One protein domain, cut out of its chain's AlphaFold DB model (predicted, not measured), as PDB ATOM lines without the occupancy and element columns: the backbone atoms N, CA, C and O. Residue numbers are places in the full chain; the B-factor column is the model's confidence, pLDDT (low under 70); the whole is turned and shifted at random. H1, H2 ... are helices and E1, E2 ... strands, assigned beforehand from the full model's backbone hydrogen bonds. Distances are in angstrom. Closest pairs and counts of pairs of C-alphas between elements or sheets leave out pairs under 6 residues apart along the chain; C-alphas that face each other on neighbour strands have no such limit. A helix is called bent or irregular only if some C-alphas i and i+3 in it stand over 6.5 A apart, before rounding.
ATOM      1  N   VAL A  41      15.871 -56.548  13.379       50.00
ATOM      2  CA  VAL A  41      17.037 -56.843  12.525       50.00
ATOM      3  C   VAL A  41      16.808 -56.413  11.081       50.00
ATOM      4  O   VAL A  41      17.747 -56.017  10.396       50.00
ATOM      5  N   TYR A  42      15.562 -56.472  10.621       56.66
ATOM      6  CA  TYR A  42      15.173 -56.034   9.284       56.66
ATOM      7  C   TYR A  42      14.296 -54.790   9.290       56.66
ATOM      8  O   TYR A  42      14.162 -54.172   8.245       56.66
ATOM      9  N   GLY A  43      13.722 -54.401  10.432       69.88
ATOM     10  CA  GLY A  43      12.867 -53.216  10.524       69.88
ATOM     11  C   GLY A  43      13.586 -51.960  10.023       69.88
ATOM     12  O   GLY A  43      13.168 -51.405   9.012       69.88
ATOM     13  N   PRO A  44      14.713 -51.561  10.639       73.19
ATOM     14  CA  PRO A  44      15.489 -50.405  10.194       73.19
ATOM     15  C   PRO A  44      16.003 -50.552   8.758       73.19
ATOM     16  O   PRO A  44      15.868 -49.628   7.970       73.19
ATOM     17  N   TYR A  45      16.524 -51.726   8.389       76.94
ATOM     18  CA  TYR A  45      17.029 -51.979   7.036       76.94
ATOM     19  C   TYR A  45      15.942 -51.822   5.961       76.94
ATOM     20  O   TYR A  45      16.129 -51.078   5.002       76.94
ATOM     21  N   ASN A  46      14.791 -52.473   6.140       78.75
ATOM     22  CA  ASN A  46      13.672 -52.399   5.204       78.75
ATOM     23  C   ASN A  46      13.060 -50.994   5.184       78.75
ATOM     24  O   ASN A  46      12.714 -50.510   4.116       78.75
ATOM     25  N   ARG A  47      12.964 -50.311   6.335       81.88
ATOM     26  CA  ARG A  47      12.502 -48.914   6.396       81.88
ATOM     27  C   ARG A  47      13.425 -47.992   5.602       81.88
ATOM     28  O   ARG A  47      12.925 -47.177   4.839       81.88
ATOM     29  N   THR A  48      14.743 -48.149   5.733       83.19
ATOM     30  CA  THR A  48      15.716 -47.379   4.945       83.19
ATOM     31  C   THR A  48      15.587 -47.684   3.457       83.19
ATOM     32  O   THR A  48      15.575 -46.753   2.663       83.19
ATOM     33  N   LEU A  49      15.453 -48.956   3.060       85.75
ATOM     34  CA  LEU A  49      15.250 -49.309   1.652       85.75
ATOM     35  C   LEU A  49      13.968 -48.694   1.085       85.75
ATOM     36  O   LEU A  49      14.032 -48.014   0.068       85.75
ATOM     37  N   ASN A  50      12.841 -48.876   1.775       85.75
ATOM     38  CA  ASN A  50      11.554 -48.327   1.356       85.75
ATOM     39  C   ASN A  50      11.602 -46.795   1.274       85.75
ATOM     40  O   ASN A  50      11.063 -46.215   0.341       85.75
ATOM     41  N   ALA A  51      12.273 -46.136   2.224       87.62
ATOM     42  CA  ALA A  51      12.455 -44.691   2.184       87.62
ATOM     43  C   ALA A  51      13.262 -44.261   0.951       87.62
ATOM     44  O   ALA A  51      12.868 -43.308   0.294       87.62
ATOM     45  N   VAL A  52      14.345 -44.965   0.597       88.19
ATOM     46  CA  VAL A  52      15.117 -44.646  -0.619       88.19
ATOM     47  C   VAL A  52      14.302 -44.905  -1.887       88.19
ATOM     48  O   VAL A  52      14.353 -44.091  -2.796       88.19
ATOM     49  N   GLU A  53      13.538 -45.997  -1.964       87.12
ATOM     50  CA  GLU A  53      12.703 -46.313  -3.137       87.12
ATOM     51  C   GLU A  53      11.626 -45.256  -3.418       87.12
ATOM     52  O   GLU A  53      11.215 -45.073  -4.562       87.12
ATOM     53  N   GLU A  54      11.171 -44.552  -2.386       87.44
ATOM     54  CA  GLU A  54      10.188 -43.476  -2.507       87.44
ATOM     55  C   GLU A  54      10.810 -42.107  -2.793       87.44
ATOM     56  O   GLU A  54      10.098 -41.165  -3.143       87.44
ATOM     57  N   MET A  55      12.124 -41.969  -2.617       87.81
ATOM     58  CA  MET A  55      12.833 -40.734  -2.914       87.81
ATOM     59  C   MET A  55      13.091 -40.626  -4.417       87.81
ATOM     60  O   MET A  55      13.596 -41.546  -5.048       87.81
ATOM     61  N   GLU A  56      12.829 -39.451  -4.989       88.31
ATOM     62  CA  GLU A  56      13.198 -39.160  -6.384       88.31
ATOM     63  C   GLU A  56      14.697 -38.833  -6.531       88.31
ATOM     64  O   GLU A  56      15.264 -38.933  -7.618       88.31
ATOM     65  N   ASP A  57      15.350 -38.455  -5.428       88.19
ATOM     66  CA  ASP A  57      16.721 -37.934  -5.417       88.19
ATOM     67  C   ASP A  57      17.789 -39.034  -5.570       88.19
ATOM     68  O   ASP A  57      18.897 -38.777  -6.055       88.19
ATOM     69  N   PHE A  58      17.471 -40.254  -5.127       91.19
ATOM     70  CA  PHE A  58      18.423 -41.351  -4.992       91.19
ATOM     71  C   PHE A  58      17.799 -42.696  -5.345       91.19
ATOM     72  O   PHE A  58      16.626 -42.941  -5.102       91.19
ATOM     73  N   THR A  59      18.629 -43.608  -5.838       90.69
ATOM     74  CA  THR A  59      18.271 -45.009  -6.073       90.69
ATOM     75  C   THR A  59      19.210 -45.933  -5.305       90.69
ATOM     76  O   THR A  59      20.367 -45.592  -5.050       90.69
ATOM     77  N   VAL A  60      18.734 -47.117  -4.912       90.44
ATOM     78  CA  VAL A  60      19.585 -48.120  -4.256       90.44
ATOM     79  C   VAL A  60      20.445 -48.820  -5.311       90.44
ATOM     80  O   VAL A  60      19.929 -49.564  -6.140       90.44
ATOM     81  N   SER A  61      21.766 -48.635  -5.252       88.56
ATOM     82  CA  SER A  61      22.711 -49.309  -6.157       88.56
ATOM     83  C   SER A  61      23.199 -50.648  -5.600       88.56
ATOM     84  O   SER A  61      23.448 -51.595  -6.344       88.56
ATOM     85  N   SER A  62      23.347 -50.761  -4.276       87.19
ATOM     86  CA  SER A  62      23.669 -52.027  -3.606       87.19
ATOM     87  C   SER A  62      23.335 -51.961  -2.121       87.19
ATOM     88  O   SER A  62      23.248 -50.884  -1.537       87.19
ATOM     89  N   SER A  63      23.170 -53.111  -1.474       84.56
ATOM     90  CA  SER A  63      23.025 -53.162  -0.021       84.56
ATOM     91  C   SER A  63      23.692 -54.403   0.566       84.56
ATOM     92  O   SER A  63      23.870 -55.420  -0.108       84.56
ATOM     93  N   ARG A  64      24.111 -54.312   1.829       80.38
ATOM     94  CA  ARG A  64      24.774 -55.392   2.563       80.38
ATOM     95  C   ARG A  64      24.255 -55.462   3.989       80.38
ATOM     96  O   ARG A  64      24.183 -54.454   4.678       80.38
ATOM     97  N   ILE A  65      23.986 -56.677   4.454       78.00
ATOM     98  CA  ILE A  65      23.575 -56.960   5.831       78.00
ATOM     99  C   ILE A  65      24.622 -57.866   6.480       78.00
ATOM    100  O   ILE A  65      24.967 -58.906   5.916       78.00
ATOM    101  N   ARG A  66      25.100 -57.513   7.677       71.69
ATOM    102  CA  ARG A  66      25.971 -58.365   8.496       71.69
ATOM    103  C   ARG A  66      25.252 -58.799   9.768       71.69
ATOM    104  O   ARG A  66      24.600 -58.006  10.446       71.69
ATOM    105  N   ARG A  67      25.382 -60.084  10.097       68.75
ATOM    106  CA  ARG A  67      24.688 -60.718  11.223       68.75
ATOM    107  C   ARG A  67      25.671 -61.500  12.063       68.75
ATOM    108  O   ARG A  67      26.550 -62.158  11.510       68.75
ATOM    109  N   THR A  68      25.414 -61.510  13.363       61.78
ATOM    110  CA  THR A  68      26.052 -62.449  14.280       61.78
ATOM    111  C   THR A  68      25.016 -63.377  14.880       61.78
ATOM    112  O   THR A  68      23.949 -62.963  15.343       61.78
ATOM    113  N   PHE A  69      25.347 -64.665  14.834       56.50
ATOM    114  CA  PHE A  69      24.586 -65.728  15.463       56.50
ATOM    115  C   PHE A  69      25.076 -65.893  16.897       56.50
ATOM    116  O   PHE A  69      26.228 -66.257  17.130       56.50
ATOM    117  N   HIS A  70      24.200 -65.649  17.868       52.47
ATOM    118  CA  HIS A  70      24.492 -65.981  19.256       52.47
ATOM    119  C   HIS A  70      24.024 -67.410  19.555       52.47
ATOM    120  O   HIS A  70      22.933 -67.813  19.149       52.47
ATOM    121  N   TYR A  71      24.830 -68.164  20.315       46.03
ATOM    122  CA  TYR A  71      24.638 -69.577  20.708       46.03
ATOM    123  C   TYR A  71      23.330 -69.889  21.488       46.03
ATOM    124  O   TYR A  71      23.165 -70.983  22.019       46.03
ATOM    125  N   LYS A  72      22.377 -68.951  21.549       44.84
ATOM    126  CA  LYS A  72      21.057 -69.083  22.183       44.84
ATOM    127  C   LYS A  72      19.897 -68.654  21.270       44.84
ATOM    128  O   LYS A  72      18.955 -68.042  21.747       44.84
ATOM    129  N   LEU A  73      19.933 -69.009  19.983       48.12
ATOM    130  CA  LEU A  73      18.792 -68.913  19.041       48.12
ATOM    131  C   LEU A  73      18.383 -67.501  18.575       48.12
ATOM    132  O   LEU A  73      17.490 -67.394  17.742       48.12
ATOM    133  N   PHE A  74      19.053 -66.436  19.018       53.59
ATOM    134  CA  PHE A  74      18.800 -65.072  18.540       53.59
ATOM    135  C   PHE A  74      19.886 -64.638  17.544       53.59
ATOM    136  O   PHE A  74      21.077 -64.622  17.874       53.59
ATOM    137  N   SER A  75      19.486 -64.283  16.320       52.56
ATOM    138  CA  SER A  75      20.336 -63.536  15.387       52.56
ATOM    139  C   SER A  75      20.171 -62.046  15.657       52.56
ATOM    140  O   SER A  75      19.045 -61.558  15.638       52.56
ATOM    141  N   THR A  76      21.265 -61.318  15.869       57.38
ATOM    142  CA  THR A  76      21.229 -59.851  15.975       57.38
ATOM    143  C   THR A  76      21.885 -59.222  14.752       57.38
ATOM    144  O   THR A  76      22.918 -59.716  14.285       57.38
ATOM    145  N   LEU A  77      21.309 -58.124  14.254       60.50
ATOM    146  CA  LEU A  77      21.953 -57.271  13.258       60.50
ATOM    147  C   LEU A  77      23.219 -56.676  13.877       60.50
ATOM    148  O   LEU A  77      23.153 -56.076  14.949       60.50
ATOM    149  N   GLU A  78      24.372 -56.877  13.241       66.50
ATOM    150  CA  GLU A  78      25.601 -56.190  13.658       66.50
ATOM    151  C   GLU A  78      25.709 -54.831  12.988       66.50
ATOM    152  O   GLU A  78      25.983 -53.832  13.641       66.50
ATOM    153  N   ASN A  79      25.508 -54.805  11.675       74.12
ATOM    154  CA  ASN A  79      25.414 -53.588  10.896       74.12
ATOM    155  C   ASN A  79      24.751 -53.886   9.551       74.12
ATOM    156  O   ASN A  79      24.669 -55.037   9.102       74.12
ATOM    157  N   PHE A  80      24.281 -52.832   8.901       83.06
ATOM    158  CA  PHE A  80      23.918 -52.880   7.496       83.06
ATOM    159  C   PHE A  80      24.430 -51.637   6.782       83.06
ATOM    160  O   PHE A  80      24.638 -50.593   7.395       83.06
ATOM    161  N   ALA A  81      24.646 -51.777   5.481       85.75
ATOM    162  CA  ALA A  81      25.028 -50.683   4.615       85.75
ATOM    163  C   ALA A  81      24.105 -50.635   3.398       85.75
ATOM    164  O   ALA A  81      23.815 -51.673   2.794       85.75
ATOM    165  N   VAL A  82      23.663 -49.437   3.034       88.25
ATOM    166  CA  VAL A  82      22.891 -49.165   1.820       88.25
ATOM    167  C   VAL A  82      23.686 -48.175   0.990       88.25
ATOM    168  O   VAL A  82      23.954 -47.058   1.425       88.25
ATOM    169  N   LYS A  83      24.092 -48.595  -0.204       91.50
ATOM    170  CA  LYS A  83      24.718 -47.716  -1.178       91.50
ATOM    171  C   LYS A  83      23.626 -47.083  -2.027       91.50
ATOM    172  O   LYS A  83      22.852 -47.794  -2.674       91.50
ATOM    173  N   VAL A  84      23.590 -45.761  -2.026       91.75
ATOM    174  CA  VAL A  84      22.650 -44.956  -2.804       91.75
ATOM    175  C   VAL A  84      23.383 -44.234  -3.926       91.75
ATOM    176  O   VAL A  84      24.571 -43.939  -3.802       91.75
ATOM    177  N   GLU A  85      22.693 -43.993  -5.030       92.31
ATOM    178  CA  GLU A  85      23.222 -43.344  -6.228       92.31
ATOM    179  C   GLU A  85      22.253 -42.263  -6.702       92.31
ATOM    180  O   GLU A  85      21.052 -42.512  -6.804       92.31
ATOM    181  N   ASN A  86      22.763 -41.059  -6.964       92.06
ATOM    182  CA  ASN A  86      21.956 -39.970  -7.509       92.06
ATOM    183  C   ASN A  86      21.865 -40.045  -9.042       92.06
ATOM    184  O   ASN A  86      22.593 -40.791  -9.696       92.06
ATOM    185  N   ALA A  87      21.028 -39.200  -9.646       88.81
ATOM    186  CA  ALA A  87      20.853 -39.143 -11.102       88.81
ATOM    187  C   ALA A  87      22.138 -38.816 -11.901       88.81
ATOM    188  O   ALA A  87      22.176 -39.002 -13.115       88.81
ATOM    189  N   ARG A  88      23.196 -38.321 -11.241       89.00
ATOM    190  CA  ARG A  88      24.503 -38.014 -11.845       89.00
ATOM    191  C   ARG A  88      25.487 -39.190 -11.764       89.00
ATOM    192  O   ARG A  88      26.636 -39.035 -12.168       89.00
ATOM    193  N   GLY A  89      25.063 -40.337 -11.231       87.75
ATOM    194  CA  GLY A  89      25.907 -41.515 -11.022       87.75
ATOM    195  C   GLY A  89      26.857 -41.404  -9.825       87.75
ATOM    196  O   GLY A  89      27.766 -42.218  -9.670       87.75
ATOM    197  N   GLN A  90      26.689 -40.383  -8.977       90.31
ATOM    198  CA  GLN A  90      27.490 -40.222  -7.766       90.31
ATOM    199  C   GLN A  90      26.902 -41.092  -6.663       90.31
ATOM    200  O   GLN A  90      25.689 -41.098  -6.449       90.31
ATOM    201  N   THR A  91      27.766 -41.804  -5.942       91.31
ATOM    202  CA  THR A  91      27.326 -42.788  -4.955       91.31
ATOM    203  C   THR A  91      27.745 -42.427  -3.542       91.31
ATOM    204  O   THR A  91      28.895 -42.045  -3.335       91.31
ATOM    205  N   ALA A  92      26.870 -42.677  -2.574       91.25
ATOM    206  CA  ALA A  92      27.162 -42.598  -1.145       91.25
ATOM    207  C   ALA A  92      26.852 -43.932  -0.460       91.25
ATOM    208  O   ALA A  92      25.993 -44.687  -0.922       91.25
ATOM    209  N   THR A  93      27.547 -44.244   0.634       90.50
ATOM    210  CA  THR A  93      27.311 -45.472   1.408       90.50
ATOM    211  C   THR A  93      26.815 -45.120   2.802       90.50
ATOM    212  O   THR A  93      27.571 -44.673   3.658       90.50
ATOM    213  N   LEU A  94      25.534 -45.379   3.042       86.94
ATOM    214  CA  LEU A  94      24.893 -45.204   4.338       86.94
ATOM    215  C   LEU A  94      25.179 -46.436   5.192       86.94
ATOM    216  O   LEU A  94      24.739 -47.530   4.840       86.94
ATOM    217  N   THR A  95      25.907 -46.279   6.296       83.25
ATOM    218  CA  THR A  95      26.223 -47.383   7.212       83.25
ATOM    219  C   THR A  95      25.503 -47.184   8.536       83.25
ATOM    220  O   THR A  95      25.564 -46.113   9.127       83.25
ATOM    221  N   PHE A  96      24.835 -48.233   9.005       79.62
ATOM    222  CA  PHE A  96      24.098 -48.239  10.261       79.62
ATOM    223  C   PHE A  96      24.672 -49.337  11.151       79.62
ATOM    224  O   PHE A  96      24.600 -50.526  10.821       79.62
ATOM    225  N   GLU A  97      25.273 -48.938  12.268       73.00
ATOM    226  CA  GLU A  97      25.899 -49.850  13.221       73.00
ATOM    227  C   GLU A  97      24.929 -50.291  14.321       73.00
ATOM    228  O   GLU A  97      23.916 -49.643  14.602       73.00
ATOM    229  N   LYS A  98      25.248 -51.403  14.985       65.25
ATOM    230  CA  LYS A  98      24.527 -51.859  16.173       65.25
ATOM    231  C   LYS A  98      24.522 -50.769  17.246       65.25
ATOM    232  O   LYS A  98      25.575 -50.320  17.683       65.25
ATOM    233  N   GLY A  99      23.330 -50.411  17.720       58.31
ATOM    234  CA  GLY A  99      23.141 -49.353  18.717       58.31
ATOM    235  C   GLY A  99      22.828 -47.979  18.123       58.31
ATOM    236  O   GLY A  99      22.567 -47.054  18.888       58.31
ATOM    237  N   THR A 100      22.790 -47.846  16.791       64.00
ATOM    238  CA  THR A 100      22.167 -46.681  16.145       64.00
ATOM    239  C   THR A 100      20.701 -46.599  16.597       64.00
ATOM    240  O   THR A 100      20.045 -47.646  16.626       64.00
ATOM    241  N   PRO A 101      20.180 -45.413  16.969       59.94
ATOM    242  CA  PRO A 101      18.782 -45.257  17.359       59.94
ATOM    243  C   PRO A 101      17.853 -45.875  16.310       59.94
ATOM    244  O   PRO A 101      17.976 -45.579  15.121       59.94
ATOM    245  N   GLU A 102      16.949 -46.757  16.738       62.84
ATOM    246  CA  GLU A 102      15.975 -47.353  15.828       62.84
ATOM    247  C   GLU A 102      15.005 -46.266  15.356       62.84
ATOM    248  O   GLU A 102      14.382 -45.582  16.165       62.84
ATOM    249  N   PHE A 103      14.887 -46.089  14.042       66.25
ATOM    250  CA  PHE A 103      13.864 -45.224  13.464       66.25
ATOM    251  C   PHE A 103      12.539 -45.960  13.479       66.25
ATOM    252  O   PHE A 103      12.455 -47.028  12.873       66.25
ATOM    253  N   GLU A 104      11.517 -45.423  14.135       67.31
ATOM    254  CA  GLU A 104      10.177 -46.007  14.072       67.31
ATOM    255  C   GLU A 104       9.580 -45.844  12.665       67.31
ATOM    256  O   GLU A 104      10.052 -45.055  11.850       67.31
ATOM    257  N   GLU A 105       8.537 -46.604  12.337       61.78
ATOM    258  CA  GLU A 105       7.880 -46.486  11.024       61.78
ATOM    259  C   GLU A 105       7.248 -45.096  10.814       61.78
ATOM    260  O   GLU A 105       7.182 -44.595   9.694       61.78
ATOM    261  N   THR A 106       6.878 -44.426  11.907       68.69
ATOM    262  CA  THR A 106       6.408 -43.035  11.935       68.69
ATOM    263  C   THR A 106       7.509 -42.004  11.673       68.69
ATOM    264  O   THR A 106       7.194 -40.861  11.360       68.69
ATOM    265  N   ASP A 107       8.790 -42.385  11.749       74.69
ATOM    266  CA  ASP A 107       9.940 -41.497  11.523       74.69
ATOM    267  C   ASP A 107      10.330 -41.392  10.032       74.69
ATOM    268  O   ASP A 107      11.444 -40.974   9.712       74.69
ATOM    269  N   ARG A 108       9.450 -41.775   9.094       78.56
ATOM    270  CA  ARG A 108       9.769 -41.876   7.655       78.56
ATOM    271  C   ARG A 108      10.435 -40.619   7.080       78.56
ATOM    272  O   ARG A 108      11.480 -40.728   6.442       78.56
ATOM    273  N   GLU A 109       9.865 -39.438   7.316       83.88
ATOM    274  CA  GLU A 109      10.436 -38.172   6.821       83.88
ATOM    275  C   GLU A 109      11.828 -37.916   7.412       83.88
ATOM    276  O   GLU A 109      12.750 -37.527   6.697       83.88
ATOM    277  N   ARG A 110      12.021 -38.250   8.693       82.12
ATOM    278  CA  ARG A 110      13.311 -38.133   9.382       82.12
ATOM    279  C   ARG A 110      14.363 -39.071   8.789       82.12
ATOM    280  O   ARG A 110      15.533 -38.701   8.709       82.12
ATOM    281  N   ILE A 111      13.965 -40.271   8.354       83.50
ATOM    282  CA  ILE A 111      14.848 -41.213   7.649       83.50
ATOM    283  C   ILE A 111      15.283 -40.616   6.305       83.50
ATOM    284  O   ILE A 111      16.472 -40.634   5.990       83.50
ATOM    285  N   MET A 112      14.351 -40.053   5.531       89.06
ATOM    286  CA  MET A 112      14.661 -39.428   4.238       89.06
ATOM    287  C   MET A 112      15.582 -38.212   4.390       89.06
ATOM    288  O   MET A 112      16.534 -38.062   3.626       89.06
ATOM    289  N   GLU A 113      15.342 -37.356   5.386       88.94
ATOM    290  CA  GLU A 113      16.224 -36.225   5.695       88.94
ATOM    291  C   GLU A 113      17.631 -36.683   6.079       88.94
ATOM    292  O   GLU A 113      18.612 -36.150   5.555       88.94
ATOM    293  N   TYR A 114      17.739 -37.706   6.932       86.69
ATOM    294  CA  TYR A 114      19.022 -38.302   7.292       86.69
ATOM    295  C   TYR A 114      19.763 -38.835   6.057       86.69
ATOM    296  O   TYR A 114      20.939 -38.528   5.870       86.69
ATOM    297  N   ILE A 115      19.068 -39.573   5.181       88.12
ATOM    298  CA  ILE A 115      19.631 -40.084   3.923       88.12
ATOM    299  C   ILE A 115      20.164 -38.934   3.064       88.12
ATOM    300  O   ILE A 115      21.299 -39.009   2.602       88.12
ATOM    301  N   ARG A 116      19.374 -37.869   2.861       91.50
ATOM    302  CA  ARG A 116      19.790 -36.709   2.056       91.50
ATOM    303  C   ARG A 116      21.028 -36.043   2.629       91.50
ATOM    304  O   ARG A 116      21.945 -35.737   1.872       91.50
ATOM    305  N   LEU A 117      21.041 -35.793   3.935       90.44
ATOM    306  CA  LEU A 117      22.152 -35.121   4.594       90.44
ATOM    307  C   LEU A 117      23.436 -35.940   4.450       90.44
ATOM    308  O   LEU A 117      24.436 -35.432   3.946       90.44
ATOM    309  N   GLU A 118      23.387 -37.212   4.833       88.81
ATOM    310  CA  GLU A 118      24.550 -38.096   4.832       88.81
ATOM    311  C   GLU A 118      25.061 -38.344   3.405       88.81
ATOM    312  O   GLU A 118      26.253 -38.202   3.129       88.81
ATOM    313  N   ALA A 119      24.159 -38.638   2.461       89.81
ATOM    314  CA  ALA A 119      24.537 -38.907   1.080       89.81
ATOM    315  C   ALA A 119      25.136 -37.676   0.390       89.81
ATOM    316  O   ALA A 119      26.167 -37.790  -0.270       89.81
ATOM    317  N   ASN A 120      24.531 -36.496   0.559       90.88
ATOM    318  CA  ASN A 120      25.051 -35.271  -0.048       90.88
ATOM    319  C   ASN A 120      26.381 -34.840   0.574       90.88
ATOM    320  O   ASN A 120      27.246 -34.362  -0.155       90.88
ATOM    321  N   THR A 121      26.567 -35.045   1.882       91.06
ATOM    322  CA  THR A 121      27.843 -34.765   2.561       91.06
ATOM    323  C   THR A 121      28.948 -35.643   1.982       91.06
ATOM    324  O   THR A 121      29.950 -35.123   1.499       91.06
ATOM    325  N   GLN A 122      28.733 -36.962   1.913       90.38
ATOM    326  CA  GLN A 122      29.719 -37.883   1.340       90.38
ATOM    327  C   GLN A 122      29.997 -37.599  -0.141       90.38
ATOM    328  O   GLN A 122      31.133 -37.722  -0.590       90.38
ATOM    329  N   ILE A 123      28.983 -37.237  -0.929       88.88
ATOM    330  CA  ILE A 123      29.182 -36.897  -2.343       88.88
ATOM    331  C   ILE A 123      30.015 -35.617  -2.478       88.88
ATOM    332  O   ILE A 123      30.949 -35.604  -3.275       88.88
ATOM    333  N   ALA A 124      29.728 -34.583  -1.683       87.50
ATOM    334  CA  ALA A 124      30.473 -33.325  -1.701       87.50
ATOM    335  C   ALA A 124      31.939 -33.503  -1.270       87.50
ATOM    336  O   ALA A 124      32.828 -32.895  -1.856       87.50
ATOM    337  N   GLU A 125      32.211 -34.371  -0.292       85.94
ATOM    338  CA  GLU A 125      33.578 -34.696   0.141       85.94
ATOM    339  C   GLU A 125      34.381 -35.480  -0.910       85.94
ATOM    340  O   GLU A 125      35.611 -35.444  -0.905       85.94
ATOM    341  N   ASN A 126      33.696 -36.182  -1.816       76.56
ATOM    342  CA  ASN A 126      34.310 -36.984  -2.873       76.56
ATOM    343  C   ASN A 126      34.404 -36.254  -4.227       76.56
ATOM    344  O   ASN A 126      34.906 -36.838  -5.192       76.56
ATOM    345  N   GLU A 127      33.942 -35.002  -4.333       68.94
ATOM    346  CA  GLU A 127      34.150 -34.184  -5.532       68.94
ATOM    347  C   GLU A 127      35.592 -33.633  -5.554       68.94
ATOM    348  O   GLU A 127      36.022 -32.979  -4.600       68.94
TER     349      GLU A 127
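This is residues 41 to 127 of the 129 residues of an uncharacterized protein of Opitutales bacterium TMED158 (UniProt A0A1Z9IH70). A long, twisted antiparallel sheet, E1 E2 E3, has helices H1 and H2 packed over one face; hairpin E1-E2 makes the length. The 87 printed residues run H1 E1 E2 E3 H2: mixed class, two layers, the strands a meander, each antiparallel to the one before. The whole is compact, radius of gyration of the C-alphas 13.7 A, spanning 46 by 27 by 18 A.

H1, residues 43 to 54, is on the sheet, along E2, residues 75 to 86, at 8 degrees on the local plane. E1, residues 58 to 69, pairs with E2 through N 64 and O 81, 2.8 A; E2 pairs with E3, residues 91 to 97, through N 82 and O 94, 2.8 A. H2, residues 105 to 125, on the same face, runs slantwise to E3 at 54 degrees on the local plane; their closest C-alphas, Ala 92 and Ala 119, are 5.0 A apart. H1 touches H2 with residues 47 to 52 alone, closest C-alphas Ala 51 and Met 112, 6.1 A, only just about perpendicular at 70.2 degrees. O i to N i+4 pairs are within hydrogen-bond range throughout H1, and 15 of 17 in H2.

H1, 16.5 A, begins at C-alpha 43 (12.867, -53.216, 10.524). E1, E2 and E3 measure 32.4 A, 32.9 A and 19.6 A. H2, 30.3 A, irregular with C-alphas 106 and 109 8.1 A apart, ends at C-alpha 125 (33.578, -34.696, 0.141).

C-alphas 72 and 127 are farthest apart, 46.4 A. The printed part has no cut and no long link. pLDDT is under 70 at residues 41 to 43, 67 to 78, 98 to 106 and 127.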